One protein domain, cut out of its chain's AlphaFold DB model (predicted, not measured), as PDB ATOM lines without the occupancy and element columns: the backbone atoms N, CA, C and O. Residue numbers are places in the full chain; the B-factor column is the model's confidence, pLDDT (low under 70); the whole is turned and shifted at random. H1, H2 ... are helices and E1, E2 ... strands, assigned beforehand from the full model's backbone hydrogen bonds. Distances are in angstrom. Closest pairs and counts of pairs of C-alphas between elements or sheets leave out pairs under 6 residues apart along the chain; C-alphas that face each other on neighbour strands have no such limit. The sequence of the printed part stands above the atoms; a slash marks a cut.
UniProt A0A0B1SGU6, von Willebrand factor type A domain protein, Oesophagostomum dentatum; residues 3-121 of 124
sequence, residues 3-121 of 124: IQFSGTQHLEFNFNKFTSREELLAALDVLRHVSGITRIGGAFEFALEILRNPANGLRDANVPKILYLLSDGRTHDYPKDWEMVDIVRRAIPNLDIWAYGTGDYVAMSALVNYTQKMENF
ATOM      1  N   ILE A   3      89.254 115.958  83.662       98.12
ATOM      2  CA  ILE A   3      88.373 115.261  84.597       98.12
ATOM      3  C   ILE A   3      87.126 116.121  84.759       98.12
ATOM      4  O   ILE A   3      87.233 117.297  85.109       98.12
ATOM      5  N   GLN A   4      85.957 115.535  84.517       97.75
ATOM      6  CA  GLN A   4      84.682 116.123  84.913       97.75
ATOM      7  C   GLN A   4      84.288 115.573  86.281       97.75
ATOM      8  O   GLN A   4      84.522 114.401  86.584       97.75
ATOM      9  N   PHE A   5      83.701 116.412  87.131       97.06
ATOM     10  CA  PHE A   5      83.277 115.988  88.460       97.06
ATOM     11  C   PHE A   5      81.947 116.619  88.862       97.06
ATOM     12  O   PHE A   5      81.650 117.760  88.522       97.06
ATOM     13  N   SER A   6      81.168 115.852  89.618       95.81
ATOM     14  CA  SER A   6      79.990 116.290  90.358       95.81
ATOM     15  C   SER A   6      79.940 115.515  91.689       95.81
ATOM     16  O   SER A   6      80.862 115.621  92.500       95.81
ATOM     17  N   GLY A   7      78.903 114.703  91.920       94.75
ATOM     18  CA  GLY A   7      78.877 113.669  92.950       94.75
ATOM     19  C   GLY A   7      79.784 112.481  92.619       94.75
ATOM     20  O   GLY A   7      80.193 111.770  93.532       94.75
ATOM     21  N   THR A   8      80.124 112.303  91.340       94.50
ATOM     22  CA  THR A   8      81.058 111.299  90.813       94.50
ATOM     23  C   THR A   8      82.148 111.970  89.980       94.50
ATOM     24  O   THR A   8      82.001 113.119  89.563       94.50
ATOM     25  N   GLN A   9      83.250 111.263  89.740       96.69
ATOM     26  CA  GLN A   9      84.386 111.742  88.958       96.69
ATOM     27  C   GLN A   9      84.517 110.914  87.681       96.69
ATOM     28  O   GLN A   9      84.394 109.690  87.706       96.69
ATOM     29  N   HIS A  10      84.769 111.591  86.565       97.06
ATOM     30  CA  HIS A  10      84.870 110.994  85.242       97.06
ATOM     31  C   HIS A  10      86.173 111.443  84.589       97.06
ATOM     32  O   HIS A  10      86.424 112.636  84.422       97.06
ATOM     33  N   LEU A  11      87.027 110.479  84.241       97.44
ATOM     34  CA  LEU A  11      88.196 110.739  83.411       97.44
ATOM     35  C   LEU A  11      87.746 110.792  81.951       97.44
ATOM     36  O   LEU A  11      87.522 109.749  81.343       97.44
ATOM     37  N   GLU A  12      87.664 111.994  81.388       97.56
ATOM     38  CA  GLU A  12      87.330 112.163  79.971       97.56
ATOM     39  C   GLU A  12      88.506 111.730  79.090       97.56
ATOM     40  O   GLU A  12      88.345 111.024  78.095       97.56
ATOM     41  N   PHE A  13      89.725 112.118  79.480       97.44
ATOM     42  CA  PHE A  13      90.953 111.680  78.822       97.44
ATOM     43  C   PHE A  13      92.207 111.976  79.653       97.44
ATOM     44  O   PHE A  13      92.301 112.995  80.342       97.44
ATOM     45  N   ASN A  14      93.220 111.108  79.545       97.19
ATOM     46  CA  ASN A  14      94.545 111.302  80.151       97.19
ATOM     47  C   ASN A  14      95.469 112.173  79.265       97.19
ATOM     48  O   ASN A  14      95.012 112.782  78.298       97.19
ATOM     49  N   PHE A  15      96.756 112.315  79.609       96.06
ATOM     50  CA  PHE A  15      97.687 113.145  78.823       96.06
ATOM     51  C   PHE A  15      98.112 112.518  77.492       96.06
ATOM     52  O   PHE A  15      98.531 113.248  76.604       96.06
ATOM     53  N   ASN A  16      97.966 111.202  77.338       95.19
ATOM     54  CA  ASN A  16      98.406 110.469  76.150       95.19
ATOM     55  C   ASN A  16      97.313 110.331  75.081       95.19
ATOM     56  O   ASN A  16      97.590 109.843  73.989       95.19
ATOM     57  N   LYS A  17      96.066 110.703  75.393       96.44
ATOM     58  CA  LYS A  17      94.915 110.418  74.528       96.44
ATOM     59  C   LYS A  17      94.934 111.180  73.202       96.44
ATOM     60  O   LYS A  17      94.575 110.587  72.191       96.44
ATOM     61  N   PHE A  18      95.300 112.460  73.225       96.25
ATOM     62  CA  PHE A  18      95.272 113.345  72.060       96.25
ATOM     63  C   PHE A  18      96.646 113.968  71.848       96.25
ATOM     64  O   PHE A  18      97.244 114.487  72.791       96.25
ATOM     65  N   THR A  19      97.132 113.924  70.610       93.75
ATOM     66  CA  THR A  19      98.452 114.454  70.224       93.75
ATOM     67  C   THR A  19      98.355 115.654  69.282       93.75
ATOM     68  O   THR A  19      99.356 116.337  69.068       93.75
ATOM     69  N   SER A  20      97.157 115.949  68.762       96.88
ATOM     70  CA  SER A  20      96.862 117.105  67.913       96.88
ATOM     71  C   SER A  20      95.797 118.014  68.532       96.88
ATOM     72  O   SER A  20      94.985 117.601  69.367       96.88
ATOM     73  N   ARG A  21      95.807 119.287  68.126       96.31
ATOM     74  CA  ARG A  21      94.828 120.279  68.586       96.31
ATOM     75  C   ARG A  21      93.435 119.947  68.060       96.31
ATOM     76  O   ARG A  21      92.456 120.138  68.771       96.31
ATOM     77  N   GLU A  22      93.356 119.467  66.829       97.75
ATOM     78  CA  GLU A  22      92.121 119.177  66.112       97.75
ATOM     79  C   GLU A  22      91.357 118.031  66.784       97.75
ATOM     80  O   GLU A  22      90.163 118.170  67.048       97.75
ATOM     81  N   GLU A  23      92.047 116.942  67.143       96.81
ATOM     82  CA  GLU A  23      91.442 115.824  67.879       96.81
ATOM     83  C   GLU A  23      90.947 116.250  69.260       96.81
ATOM     84  O   GLU A  23      89.852 115.869  69.671       96.81
ATOM     85  N   LEU A  24      91.739 117.064  69.966       96.94
ATOM     86  CA  LEU A  24      91.350 117.587  71.270       96.94
ATOM     87  C   LEU A  24      90.086 118.446  71.163       96.94
ATOM     88  O   LEU A  24      89.158 118.246  71.939       96.94
ATOM     89  N   LEU A  25      90.031 119.383  70.212       97.25
ATOM     90  CA  LEU A  25      88.863 120.248  70.023       97.25
ATOM     91  C   LEU A  25      87.617 119.437  69.651       97.25
ATOM     92  O   LEU A  25      86.575 119.621  70.273       97.25
ATOM     93  N   ALA A  26      87.742 118.479  68.730       96.75
ATOM     94  CA  ALA A  26      86.632 117.607  68.355       96.75
ATOM     95  C   ALA A  26      86.117 116.770  69.540       96.75
ATOM     96  O   ALA A  26      84.915 116.533  69.658       96.75
ATOM     97  N   ALA A  27      87.008 116.330  70.434       96.19
ATOM     98  CA  ALA A  27      86.616 115.624  71.647       96.19
ATOM     99  C   ALA A  27      85.881 116.535  72.637       96.19
ATOM    100  O   ALA A  27      84.906 116.096  73.241       96.19
ATOM    101  N   LEU A  28      86.321 117.791  72.784       95.69
ATOM    102  CA  LEU A  28      85.656 118.780  73.635       95.69
ATOM    103  C   LEU A  28      84.239 119.112  73.134       95.69
ATOM    104  O   LEU A  28      83.335 119.242  73.955       95.69
ATOM    105  N   ASP A  29      84.030 119.184  71.816       96.19
ATOM    106  CA  ASP A  29      82.734 119.524  71.203       96.19
ATOM    107  C   ASP A  29      81.621 118.505  71.500       96.19
ATOM    108  O   ASP A  29      80.436 118.841  71.472       96.19
ATOM    109  N   VAL A  30      81.986 117.253  71.791       95.62
ATOM    110  CA  VAL A  30      81.032 116.170  72.077       95.62
ATOM    111  C   VAL A  30      80.944 115.811  73.563       95.62
ATOM    112  O   VAL A  30      80.230 114.866  73.919       95.62
ATOM    113  N   LEU A  31      81.642 116.549  74.437       94.75
ATOM    114  CA  LEU A  31      81.587 116.327  75.881       94.75
ATOM    115  C   LEU A  31      80.179 116.559  76.419       94.75
ATOM    116  O   LEU A  31      79.505 117.542  76.107       94.75
ATOM    117  N   ARG A  32      79.742 115.650  77.289       93.69
ATOM    118  CA  ARG A  32      78.441 115.749  77.947       93.69
ATOM    119  C   ARG A  32      78.612 116.296  79.351       93.69
ATOM    120  O   ARG A  32      79.499 115.899  80.099       93.69
ATOM    121  N   HIS A  33      77.731 117.214  79.719       91.69
ATOM    122  CA  HIS A  33      77.724 117.772  81.059       91.69
ATOM    123  C   HIS A  33      77.370 116.699  82.102       91.69
ATOM    124  O   HIS A  33      76.354 116.013  81.977       91.69
ATOM    125  N   VAL A  34      78.187 116.602  83.152       90.12
ATOM    126  CA  VAL A  34      77.925 115.755  84.318       90.12
ATOM    127  C   VAL A  34      77.204 116.597  85.371       90.12
ATOM    128  O   VAL A  34      77.779 117.518  85.942       90.12
ATOM    129  N   SER A  35      75.934 116.293  85.635       88.00
ATOM    130  CA  SER A  35      75.134 116.969  86.666       88.00
ATOM    131  C   SER A  35      75.251 116.289  88.031       88.00
ATOM    132  O   SER A  35      75.565 115.102  88.118       88.00
ATOM    133  N   GLY A  36      74.932 117.008  89.106       92.12
ATOM    134  CA  GLY A  36      74.852 116.457  90.458       92.12
ATOM    135  C   GLY A  36      75.245 117.481  91.516       92.12
ATOM    136  O   GLY A  36      75.293 118.677  91.242       92.12
ATOM    137  N   ILE A  37      75.537 116.993  92.721       94.81
ATOM    138  CA  ILE A  37      76.211 117.786  93.757       94.81
ATOM    139  C   ILE A  37      77.658 118.085  93.347       94.81
ATOM    140  O   ILE A  37      78.156 117.523  92.381       94.81
ATOM    141  N   THR A  38      78.361 118.905  94.116       95.50
ATOM    142  CA  THR A  38      79.776 119.224  93.867       95.50
ATOM    143  C   THR A  38      80.651 118.574  94.935       95.50
ATOM    144  O   THR A  38      80.441 118.841  96.118       95.50
ATOM    145  N   ARG A  39      81.611 117.724  94.547       97.56
ATOM    146  CA  ARG A  39      82.584 117.075  95.449       97.56
ATOM    147  C   ARG A  39      84.020 117.366  95.009       97.56
ATOM    148  O   ARG A  39      84.607 116.609  94.231       97.56
ATOM    149  N   ILE A  40      84.565 118.487  95.477       97.75
ATOM    150  CA  ILE A  40      85.906 118.962  95.099       97.75
ATOM    151  C   ILE A  40      87.002 118.079  95.712       97.75
ATOM    152  O   ILE A  40      87.970 117.746  95.028       97.75
ATOM    153  N   GLY A  41      86.847 117.632  96.962       98.06
ATOM    154  CA  GLY A  41      87.813 116.728  97.595       98.06
ATOM    155  C   GLY A  41      87.929 115.394  96.867       98.06
ATOM    156  O   GLY A  41      89.036 114.929  96.594       98.06
ATOM    157  N   GLY A  42      86.794 114.819  96.465       98.19
ATOM    158  CA  GLY A  42      86.765 113.636  95.600       98.19
ATOM    159  C   GLY A  42      87.434 113.867  94.241       98.19
ATOM    160  O   GLY A  42      88.121 112.982  93.739       98.19
ATOM    161  N   ALA A  43      87.299 115.061  93.657       98.06
ATOM    162  CA  ALA A  43      87.970 115.400  92.401       98.06
ATOM    163  C   ALA A  43      89.503 115.435  92.545       98.06
ATOM    164  O   ALA A  43      90.204 114.874  91.701       98.06
ATOM    165  N   PHE A  44      90.028 116.034  93.619       98.25
ATOM    166  CA  PHE A  44      91.468 116.037  93.902       98.25
ATOM    167  C   PHE A  44      92.019 114.634  94.181       98.25
ATOM    168  O   PHE A  44      93.090 114.283  93.684       98.25
ATOM    169  N   GLU A  45      91.286 113.817  94.938       98.50
ATOM    170  CA  GLU A  45      91.647 112.422  95.212       98.50
ATOM    171  C   GLU A  45      91.714 111.591  93.931       98.50
ATOM    172  O   GLU A  45      92.733 110.954  93.661       98.50
ATOM    173  N   PHE A  46      90.671 111.664  93.106       98.44
ATOM    174  CA  PHE A  46      90.626 110.948  91.840       98.44
ATOM    175  C   PHE A  46      91.719 111.426  90.879       98.44
ATOM    176  O   PHE A  46      92.407 110.615  90.261       98.44
ATOM    177  N   ALA A  47      91.959 112.740  90.793       98.19
ATOM    178  CA  ALA A  47      93.057 113.279  89.996       98.19
ATOM    179  C   ALA A  47      94.410 112.702  90.439       98.19
ATOM    180  O   ALA A  47      95.200 112.282  89.595       98.19
ATOM    181  N   LEU A  48      94.668 112.624  91.748       97.88
ATOM    182  CA  LEU A  48      95.894 112.030  92.275       97.88
ATOM    183  C   LEU A  48      96.025 110.545  91.921       97.88
ATOM    184  O   LEU A  48      97.115 110.102  91.563       97.88
ATOM    185  N   GLU A  49      94.938 109.779  92.004       97.75
ATOM    186  CA  GLU A  49      94.920 108.365  91.619       97.75
ATOM    187  C   GLU A  49      95.304 108.176  90.146       97.75
ATOM    188  O   GLU A  49      96.202 107.390  89.834       97.75
ATOM    189  N   ILE A  50      94.705 108.958  89.243       97.88
ATOM    190  CA  ILE A  50      95.034 108.924  87.814       97.88
ATOM    191  C   ILE A  50      96.496 109.327  87.578       97.88
ATOM    192  O   ILE A  50      97.202 108.676  86.806       97.88
ATOM    193  N   LEU A  51      96.983 110.364  88.260       96.12
ATOM    194  CA  LEU A  51      98.350 110.872  88.109       96.12
ATOM    195  C   LEU A  51      99.429 109.900  88.607       96.12
ATOM    196  O   LEU A  51     100.556 109.954  88.117       96.12
ATOM    197  N   ARG A  52      99.104 109.003  89.545       94.38
ATOM    198  CA  ARG A  52     100.042 107.990  90.057       94.38
ATOM    199  C   ARG A  52     100.384 106.908  89.043       94.38
ATOM    200  O   ARG A  52     101.417 106.265  89.195       94.38
ATOM    201  N   ASN A  53      99.539 106.684  88.039       95.12
ATOM    202  CA  ASN A  53      99.805 105.694  87.004       95.12
ATOM    203  C   ASN A  53     100.634 106.322  85.864       95.12
ATOM    204  O   ASN A  53     100.100 107.151  85.118       95.12
ATOM    205  N   PRO A  54     101.897 105.903  85.647       91.50
ATOM    206  CA  PRO A  54     102.744 106.455  84.585       91.50
ATOM    207  C   PRO A  54     102.147 106.297  83.179       91.50
ATOM    208  O   PRO A  54     102.397 107.123  82.303       91.50
ATOM    209  N   ALA A  55     101.292 105.287  82.964       95.00
ATOM    210  CA  ALA A  55     100.605 105.074  81.690       95.00
ATOM    211  C   ALA A  55      99.671 106.238  81.298       95.00
ATOM    212  O   ALA A  55      99.296 106.361  80.131       95.00
ATOM    213  N   ASN A  56      99.324 107.120  82.244       96.62
ATOM    214  CA  ASN A  56      98.507 108.306  81.994       96.62
ATOM    215  C   ASN A  56      99.295 109.516  81.473       96.62
ATOM    216  O   ASN A  56      98.672 110.534  81.165       96.62
ATOM    217  N   GLY A  57     100.621 109.407  81.327       95.44
ATOM    218  CA  GLY A  57     101.446 110.403  80.634       95.44
ATOM    219  C   GLY A  57     101.860 111.598  81.489       95.44
ATOM    220  O   GLY A  57     102.138 112.673  80.955       95.44
ATOM    221  N   LEU A  58     101.884 111.445  82.817       96.00
ATOM    222  CA  LEU A  58     102.458 112.467  83.684       96.00
ATOM    223  C   LEU A  58     103.970 112.548  83.445       96.00
ATOM    224  O   LEU A  58     104.676 111.548  83.546       96.00
ATOM    225  N   ARG A  59     104.461 113.750  83.137       95.19
ATOM    226  CA  ARG A  59     105.894 114.015  82.959       95.19
ATOM    227  C   ARG A  59     106.626 114.069  84.301       95.19
ATOM    228  O   ARG A  59     106.014 114.335  85.338       95.19
ATOM    229  N   ASP A  60     107.941 113.878  84.241       94.69
ATOM    230  CA  ASP A  60     108.837 113.797  85.394       94.69
ATOM    231  C   ASP A  60     108.741 114.983  86.366       94.69
ATOM    232  O   ASP A  60     108.180 116.052  86.092       94.69
ATOM    233  N   ALA A  61     109.309 114.789  87.555       94.12
ATOM    234  CA  ALA A  61     109.195 115.724  88.668       94.12
ATOM    235  C   ALA A  61     109.702 117.140  88.352       94.12
ATOM    236  O   ALA A  61     109.109 118.109  88.818       94.12
ATOM    237  N   ASN A  62     110.742 117.267  87.525       95.31
ATOM    238  CA  ASN A  62     111.346 118.545  87.144       95.31
ATOM    239  C   ASN A  62     110.465 119.394  86.212       95.31
ATOM    240  O   ASN A  62     110.665 120.602  86.113       95.31
ATOM    241  N   VAL A  63     109.473 118.795  85.556       96.75
ATOM    242  CA  VAL A  63     108.602 119.493  84.618       96.75
ATOM    243  C   VAL A  63     107.486 120.229  85.371       96.75
ATOM    244  O   VAL A  63     106.766 119.582  86.138       96.75
ATOM    245  N   PRO A  64     107.277 121.539  85.132       97.00
ATOM    246  CA  PRO A  64     106.154 122.279  85.703       97.00
ATOM    247  C   PRO A  64     104.794 121.688  85.316       97.00
ATOM    248  O   PRO A  64     104.560 121.321  84.160       97.00
ATOM    249  N   LYS A  65     103.891 121.609  86.294       96.44
ATOM    250  CA  LYS A  65     102.532 121.078  86.168       96.44
ATOM    251  C   LYS A  65     101.554 122.150  86.626       96.44
ATOM    252  O   LYS A  65     101.774 122.799  87.643       96.44
ATOM    253  N   ILE A  66     100.467 122.310  85.882       96.56
ATOM    254  CA  ILE A  66      99.405 123.256  86.219       96.56
ATOM    255  C   ILE A  66      98.099 122.477  86.309       96.56
ATOM    256  O   ILE A  66      97.759 121.731  85.388       96.56
ATOM    257  N   LEU A  67      97.382 122.652  87.416       97.62
ATOM    258  CA  LEU A  67      96.021 122.164  87.601       97.62
ATOM    259  C   LEU A  67      95.070 123.355  87.575       97.62
ATOM    260  O   LEU A  67      95.184 124.270  88.389       97.62
ATOM    261  N   TYR A  68      94.116 123.309  86.651       97.88
ATOM    262  CA  TYR A  68      93.023 124.266  86.565       97.88
ATOM    263  C   TYR A  68      91.764 123.674  87.199       97.88
ATOM    264  O   TYR A  68      91.264 122.648  86.741       97.88
ATOM    265  N   LEU A  69      91.259 124.319  88.248       97.62
ATOM    266  CA  LEU A  69      89.985 124.005  88.882       97.62
ATOM    267  C   LEU A  69      88.925 124.989  88.384       97.62
ATOM    268  O   LEU A  69      89.041 126.190  88.610       97.62
ATOM    269  N   LEU A  70      87.891 124.480  87.721       96.88
ATOM    270  CA  LEU A  70      86.750 125.269  87.261       96.88
ATOM    271  C   LEU A  70      85.542 124.885  88.115       96.88
ATOM    272  O   LEU A  70      85.069 123.753  88.041       96.88
ATOM    273  N   SER A  71      85.084 125.794  88.974       95.69
ATOM    274  CA  SER A  71      83.997 125.532  89.924       95.69
ATOM    275  C   SER A  71      83.467 126.838  90.509       95.69
ATOM    276  O   SER A  71      84.187 127.830  90.558       95.69
ATOM    277  N   ASP A  72      82.237 126.843  91.018       94.94
ATOM    278  CA  ASP A  72      81.730 127.921  91.875       94.94
ATOM    279  C   ASP A  72      82.357 127.898  93.287       94.94
ATOM    280  O   ASP A  72      82.105 128.794  94.087       94.94
ATOM    281  N   GLY A  73      83.184 126.898  93.613       94.62
ATOM    282  CA  GLY A  73      83.890 126.771  94.891       94.62
ATOM    283  C   GLY A  73      83.039 126.228  96.035       94.62
ATOM    284  O   GLY A  73      83.526 126.135  97.161       94.62
ATOM    285  N   ARG A  74      81.778 125.866  95.785       95.06
ATOM    286  CA  ARG A  74      80.917 125.236  96.789       95.06
ATOM    287  C   ARG A  74      81.120 123.732  96.725       95.06
ATOM    288  O   ARG A  74      81.038 123.137  95.656       95.06
ATOM    289  N   THR A  75      81.330 123.096  97.872       96.56
ATOM    290  CA  THR A  75      81.492 121.641  97.935       96.56
ATOM    291  C   THR A  75      80.579 121.000  98.975       96.56
ATOM    292  O   THR A  75      80.189 121.629  99.956       96.56
ATOM    293  N   HIS A  76      80.244 119.732  98.751       97.31
ATOM    294  CA  HIS A  76      79.428 118.885  99.624       97.31
ATOM    295  C   HIS A  76      80.265 117.826 100.357       97.31
ATOM    296  O   HIS A  76      79.708 116.937 100.998       97.31
ATOM    297  N   ASP A  77      81.593 117.881 100.233       96.38
ATOM    298  CA  ASP A  77      82.524 116.952 100.877       96.38
ATOM    299  C   ASP A  77      83.542 117.633 101.800       96.38
ATOM    300  O   ASP A  77      84.572 117.047 102.112       96.38
ATOM    301  N   TYR A  78      83.230 118.831 102.298       93.56
ATOM    302  CA  TYR A  78      84.014 119.492 103.343       93.56
ATOM    303  C   TYR A  78      84.182 118.595 104.592       93.56
ATOM    304  O   TYR A  78      83.190 117.996 105.023       93.56
ATOM    305  N   PRO A  79      85.380 118.506 105.213       95.25
ATOM    306  CA  PRO A  79      86.628 119.234 104.919       95.25
ATOM    307  C   PRO A  79      87.585 118.534 103.935       95.25
ATOM    308  O   PRO A  79      88.736 118.949 103.793       95.25
ATOM    309  N   LYS A  80      87.145 117.465 103.257       96.75
ATOM    310  CA  LYS A  80      88.008 116.640 102.393       96.75
ATOM    311  C   LYS A  80      88.648 117.444 101.263       96.75
ATOM    312  O   LYS A  80      89.763 117.144 100.851       96.75
ATOM    313  N   ASP A  81      87.949 118.443 100.741       95.44
ATOM    314  CA  ASP A  81      88.468 119.363  99.733       95.44
ATOM    315  C   ASP A  81      89.742 120.078 100.189       95.44
ATOM    316  O   ASP A  81      90.697 120.152  99.418       95.44
ATOM    317  N   TRP A  82      89.793 120.544 101.439       92.06
ATOM    318  CA  TRP A  82      90.967 121.231 101.987       92.06
ATOM    319  C   TRP A  82      92.125 120.258 102.181       92.06
ATOM    320  O   TRP A  82      93.224 120.494 101.687       92.06
ATOM    321  N   GLU A  83      91.857 119.118 102.815       95.12
ATOM    322  CA  GLU A  83      92.873 118.098 103.089       95.12
ATOM    323  C   GLU A  83      93.509 117.559 101.800       95.12
ATOM    324  O   GLU A  83      94.729 117.375 101.708       95.12
ATOM    325  N   MET A  84      92.687 117.319 100.776       97.06
ATOM    326  CA  MET A  84      93.158 116.742  99.524       97.06
ATOM    327  C   MET A  84      94.009 117.706  98.706       97.06
ATOM    328  O   MET A  84      94.944 117.243  98.052       97.06
ATOM    329  N   VAL A  85      93.761 119.019  98.757       95.19
ATOM    330  CA  VAL A  85      94.634 120.000  98.090       95.19
ATOM    331  C   VAL A  85      96.069 119.886  98.597       95.19
ATOM    332  O   VAL A  85      97.001 119.801  97.791       95.19
ATOM    333  N   ASP A  86      96.263 119.801  99.912       93.88
ATOM    334  CA  ASP A  86      97.601 119.693 100.498       93.88
ATOM    335  C   ASP A  86      98.271 118.358 100.188       93.88
ATOM    336  O   ASP A  86      99.491 118.282 100.010       93.88
ATOM    337  N   ILE A  87      97.491 117.278 100.142       96.62
ATOM    338  CA  ILE A  87      97.991 115.955  99.759       96.62
ATOM    339  C   ILE A  87      98.441 115.971  98.295       96.62
ATOM    340  O   ILE A  87      99.545 115.515  97.996       96.62
ATOM    341  N   VAL A  88      97.635 116.530  97.389       96.81
ATOM    342  CA  VAL A  88      97.969 116.627  95.961       96.81
ATOM    343  C   VAL A  88      99.225 117.474  95.751       96.81
ATOM    344  O   VAL A  88     100.130 117.042  95.037       96.81
ATOM    345  N   ARG A  89      99.331 118.634  96.412       94.25
ATOM    346  CA  ARG A  89     100.516 119.508  96.324       94.25
ATOM    347  C   ARG A  89     101.797 118.817  96.779       94.25
ATOM    348  O   ARG A  89     102.832 118.982  96.143       94.25
ATOM    349  N   ARG A  90     101.737 118.039  97.862       94.50
ATOM    350  CA  ARG A  90     102.900 117.289  98.368       94.50
ATOM    351  C   ARG A  90     103.255 116.096  97.487       94.50
ATOM    352  O   ARG A  90     104.430 115.772  97.349       94.50
ATOM    353  N   ALA A  91     102.256 115.433  96.911       96.19
ATOM    354  CA  ALA A  91     102.464 114.240  96.100       96.19
ATOM    355  C   ALA A  91     102.952 114.553  94.677       96.19
ATOM    356  O   ALA A  91     103.663 113.740  94.087       96.19
ATOM    357  N   ILE A  92     102.570 115.705  94.117       95.75
ATOM    358  CA  ILE A  92     102.893 116.096  92.743       95.75
ATOM    359  C   ILE A  92     103.909 117.254  92.756       95.75
ATOM    360  O   ILE A  92     103.523 118.408  92.944       95.75
ATOM    361  N   PRO A  93     105.206 116.987  92.520       94.19
ATOM    362  CA  PRO A  93     106.229 118.028  92.515       94.19
ATOM    363  C   PRO A  93     106.055 118.995  91.337       94.19
ATOM    364  O   PRO A  93     105.653 118.596  90.236       94.19
ATOM    365  N   ASN A  94     106.419 120.259  91.575       95.06
ATOM    366  CA  ASN A  94     106.283 121.376  90.637       95.06
ATOM    367  C   ASN A  94     104.838 121.603  90.163       95.06
ATOM    368  O   ASN A  94     104.614 121.916  88.994       95.06
ATOM    369  N   LEU A  95     103.864 121.419  91.062       95.19
ATOM    370  CA  LEU A  95     102.453 121.684  90.803       95.19
ATOM    371  C   LEU A  95     102.036 123.082  91.274       95.19
ATOM    372  O   LEU A  95     102.109 123.393  92.465       95.19
ATOM    373  N   ASP A  96     101.477 123.860  90.352       95.62
ATOM    374  CA  ASP A  96     100.698 125.055  90.661       95.62
ATOM    375  C   ASP A  96      99.206 124.812  90.394       95.62
ATOM    376  O   ASP A  96      98.820 124.146  89.431       95.62
ATOM    377  N   ILE A  97      98.359 125.355  91.270       96.31
ATOM    378  CA  ILE A  97      96.901 125.204  91.215       96.31
ATOM    379  C   ILE A  97      96.280 126.573  90.975       96.31
ATOM    380  O   ILE A  97      96.558 127.521  91.707       96.31
ATOM    381  N   TRP A  98      95.431 126.648  89.958       96.75
ATOM    382  CA  TRP A  98      94.707 127.839  89.536       96.75
ATOM    383  C   TRP A  98      93.213 127.549  89.614       96.75
ATOM    384  O   TRP A  98      92.768 126.499  89.152       96.75
ATOM    385  N   ALA A  99      92.437 128.468  90.179       96.50
ATOM    386  CA  ALA A  99      90.997 128.314  90.326       96.50
ATOM    387  C   ALA A  99      90.249 129.401  89.547       96.50
ATOM    388  O   ALA A  99      90.573 130.582  89.653       96.50
ATOM    389  N   TYR A 100      89.233 128.991  88.791       95.75
ATOM    390  CA  TYR A 100      88.349 129.866  88.031       95.75
ATOM    391  C   TYR A 100      86.913 129.690  88.523       95.75
ATOM    392  O   TYR A 100      86.296 128.640  88.333       95.75
ATOM    393  N   GLY A 101      86.407 130.748  89.158       95.06
ATOM    394  CA  GLY A 101      85.023 130.873  89.597       95.06
ATOM    395  C   GLY A 101      84.062 131.033  88.428       95.06
ATOM    396  O   GLY A 101      84.328 131.830  87.531       95.06
ATOM    397  N   THR A 102      82.936 130.323  88.448       90.81
ATOM    398  CA  THR A 102      81.871 130.463  87.444       90.81
ATOM    399  C   THR A 102      80.495 130.580  88.100       90.81
ATOM    400  O   THR A 102      80.253 129.979  89.146       90.81
ATOM    401  N   GLY A 103      79.596 131.347  87.478       90.00
ATOM    402  CA  GLY A 103      78.243 131.622  87.966       90.00
ATOM    403  C   GLY A 103      78.143 132.831  88.901       90.00
ATOM    404  O   GLY A 103      79.131 133.498  89.200       90.00
ATOM    405  N   ASP A 104      76.926 133.109  89.367       89.94
ATOM    406  CA  ASP A 104      76.616 134.323  90.139       89.94
ATOM    407  C   ASP A 104      77.020 134.232  91.625       89.94
ATOM    408  O   ASP A 104      77.143 135.249  92.304       89.94
ATOM    409  N   TYR A 105      77.244 133.019  92.145       88.31
ATOM    410  CA  TYR A 105      77.447 132.755  93.578       88.31
ATOM    411  C   TYR A 105      78.742 131.988  93.859       88.31
ATOM    412  O   TYR A 105      78.740 130.924  94.483       88.31
ATOM    413  N   VAL A 106      79.859 132.557  93.410       95.50
ATOM    414  CA  VAL A 106      81.192 131.975  93.595       95.50
ATOM    415  C   VAL A 106      81.671 132.129  95.044       95.50
ATOM    416  O   VAL A 106      81.841 133.239  95.552       95.50
ATOM    417  N   ALA A 107      81.981 131.012  95.696       95.44
ATOM    418  CA  ALA A 107      82.669 130.946  96.981       95.44
ATOM    419  C   ALA A 107      84.170 131.257  96.816       95.44
ATOM    420  O   ALA A 107      85.033 130.383  96.903       95.44
ATOM    421  N   MET A 108      84.487 132.533  96.572       93.44
ATOM    422  CA  MET A 108      85.848 132.976  96.249       93.44
ATOM    423  C   MET A 108      86.870 132.656  97.349       93.44
ATOM    424  O   MET A 108      88.001 132.298  97.043       93.44
ATOM    425  N   SER A 109      86.487 132.733  98.626       92.56
ATOM    426  CA  SER A 109      87.382 132.395  99.741       92.56
ATOM    427  C   SER A 109      87.835 130.933  99.706       92.56
ATOM    428  O   SER A 109      89.012 130.658  99.929       92.56
ATOM    429  N   ALA A 110      86.931 130.008  99.367       93.00
ATOM    430  CA  ALA A 110      87.262 128.596  99.199       93.00
ATOM    431  C   ALA A 110      88.200 128.392  98.002       93.00
ATOM    432  O   ALA A 110      89.240 127.751  98.140       93.00
ATOM    433  N   LEU A 111      87.893 129.017  96.857       94.88
ATOM    434  CA  LEU A 111      88.746 128.941  95.666       94.88
ATOM    435  C   LEU A 111      90.158 129.473  95.925       94.88
ATOM    436  O   LEU A 111      91.133 128.830  95.543       94.88
ATOM    437  N   VAL A 112      90.278 130.611  96.613       94.00
ATOM    438  CA  VAL A 112      91.574 131.181  96.997       94.00
ATOM    439  C   VAL A 112      92.344 130.210  97.889       94.00
ATOM    440  O   VAL A 112      93.527 129.985  97.633       94.00
ATOM    441  N   ASN A 113      91.685 129.573  98.859       92.38
ATOM    442  CA  ASN A 113      92.326 128.592  99.736       92.38
ATOM    443  C   ASN A 113      92.942 127.426  98.941       92.38
ATOM    444  O   ASN A 113      94.069 127.022  99.208       92.38
ATOM    445  N   TYR A 114      92.271 126.949  97.887       94.19
ATOM    446  CA  TYR A 114      92.820 125.894  97.026       94.19
ATOM    447  C   TYR A 114      94.075 126.329  96.254       94.19
ATOM    448  O   TYR A 114      94.913 125.495  95.905       94.19
ATOM    449  N   THR A 115      94.224 127.628  95.976       92.62
ATOM    450  CA  THR A 115      95.360 128.185  95.218       92.62
ATOM    451  C   THR A 115      96.551 128.579  96.092       92.62
ATOM    452  O   THR A 115      97.688 128.555  95.611       92.62
ATOM    453  N   GLN A 116      96.331 128.873  97.374       83.75
ATOM    454  CA  GLN A 116      97.389 129.285  98.293       83.75
ATOM    455  C   GLN A 116      98.313 128.112  98.662       83.75
ATOM    456  O   GLN A 116      97.881 126.971  98.813       83.75
ATOM    457  N   LYS A 117      99.616 128.393  98.788       67.25
ATOM    458  CA  LYS A 117     100.583 127.482  99.420       67.25
ATOM    459  C   LYS A 117     100.591 127.801 100.920       67.25
ATOM    460  O   LYS A 117     100.631 128.976 101.286       67.25
ATOM    461  N   MET A 118     100.548 126.778 101.779       55.44
ATOM    462  CA  MET A 118     100.483 126.935 103.245       55.44
ATOM    463  C   MET A 118     101.633 127.757 103.857       55.44
ATOM    464  O   MET A 118     101.505 128.233 104.980       55.44
ATOM    465  N   GLU A 119     102.720 127.985 103.117       53.38
ATOM    466  CA  GLU A 119     103.842 128.850 103.516       53.38
ATOM    467  C   GLU A 119     103.412 130.294 103.852       53.38
ATOM    468  O   GLU A 119     104.101 130.981 104.596       53.38
ATOM    469  N   ASN A 120     102.235 130.743 103.399       49.50
ATOM    470  CA  ASN A 120     101.727 132.093 103.668       49.50
ATOM    471  C   ASN A 120     101.016 132.259 105.028       49.50
ATOM    472  O   ASN A 120     100.558 133.358 105.339       49.50
ATOM    473  N   PHE A 121     100.893 131.197 105.833       49.12
ATOM    474  CA  PHE A 121     100.229 131.250 107.145       49.12
ATOM    475  C   PHE A 121     101.192 131.406 108.332       49.12
ATOM    476  O   PHE A 121     100.726 131.593 109.452       49.12
TER     477      PHE A 121
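AT A GLANCE: This is residues 3 to 121 of the 124 residues of the protein "von Willebrand factor type A domain protein" of Oesophagostomum dentatum (UniProt A0A0B1SGU6). Two loose layers make the body: the parallel strands E3 and E4 with H4 beside E4 form one, and H2, between the small hairpin E1 and E2 and the helix H3, forms the other. H1 lies off at one end of the longest axis and H5 at the other. The printed part has 119 residues, in the order E1, E2, H1, H2, E3, H3, E4, H4, H5, of mixed class, helices and strands. It is compact, with a radius of gyration of the C-alphas of 14.7 A and spans of 40 by 34 by 20 A.

IN THESE COORDINATES: E3, residues 65 to 70, is 16.4 A long, and E4, residues 95 to 100, 16.5 A. H2, residues 40 to 52, measures 18.6 A and H3, residues 80 to 91, 15.9 A. H4 is residues 108 to 115, 10.7 A; H1 is residues 21 to 29, 12.4 A. E1, residues 3 to 5, begins at C-alpha 3 (88.373, 115.261, 84.597); E2 is residues 9 to 13. H5, residues 118 to 121, ends at C-alpha 121 (100.229, 131.250, 107.145).

HOW THE PARTS SIT: E3 and E4 are parallel at 21 degrees, with N 67 and O 96 at 2.9 A; E3, H3 and E4 form a strand-helix-strand unit, two parallel neighbours with a helix between, its crossover right-handed. The closest C-alphas of E4 and H4 are Ile 97 and Thr 115, 5.2 A. H3 with residues 82 to 85 alone only just touches H4, with 3 pairs of C-alphas within 8 A, closest Val 85 and Tyr 114 at 6.3 A. H2 touches H3 at a shallow tilt of 24 degrees, the same way, closest C-alphas Gly 41 and Asp 81, 3.5 A. The closest C-alphas of E1 and H2 are Phe 5 and Ala 43, 6.2 A. The hairpin E1 and E2 is antiparallel at 157 degrees, with N 10 and O 4 at 2.8 A. H1 and H2 are apart, and so are H4 and H5. Every O i to N i+4 pair is within hydrogen-bond range in H1, H2 and H4, and 7 of 8 in H3; H5 is too short for such a pair.

THE WHOLE: The C-alphas of Glu 22 and Phe 121 are the two farthest apart, 43.5 A. The printed part has no cut; the link from H2 to E3 is long. Residues 117 to 121 have pLDDT under 70.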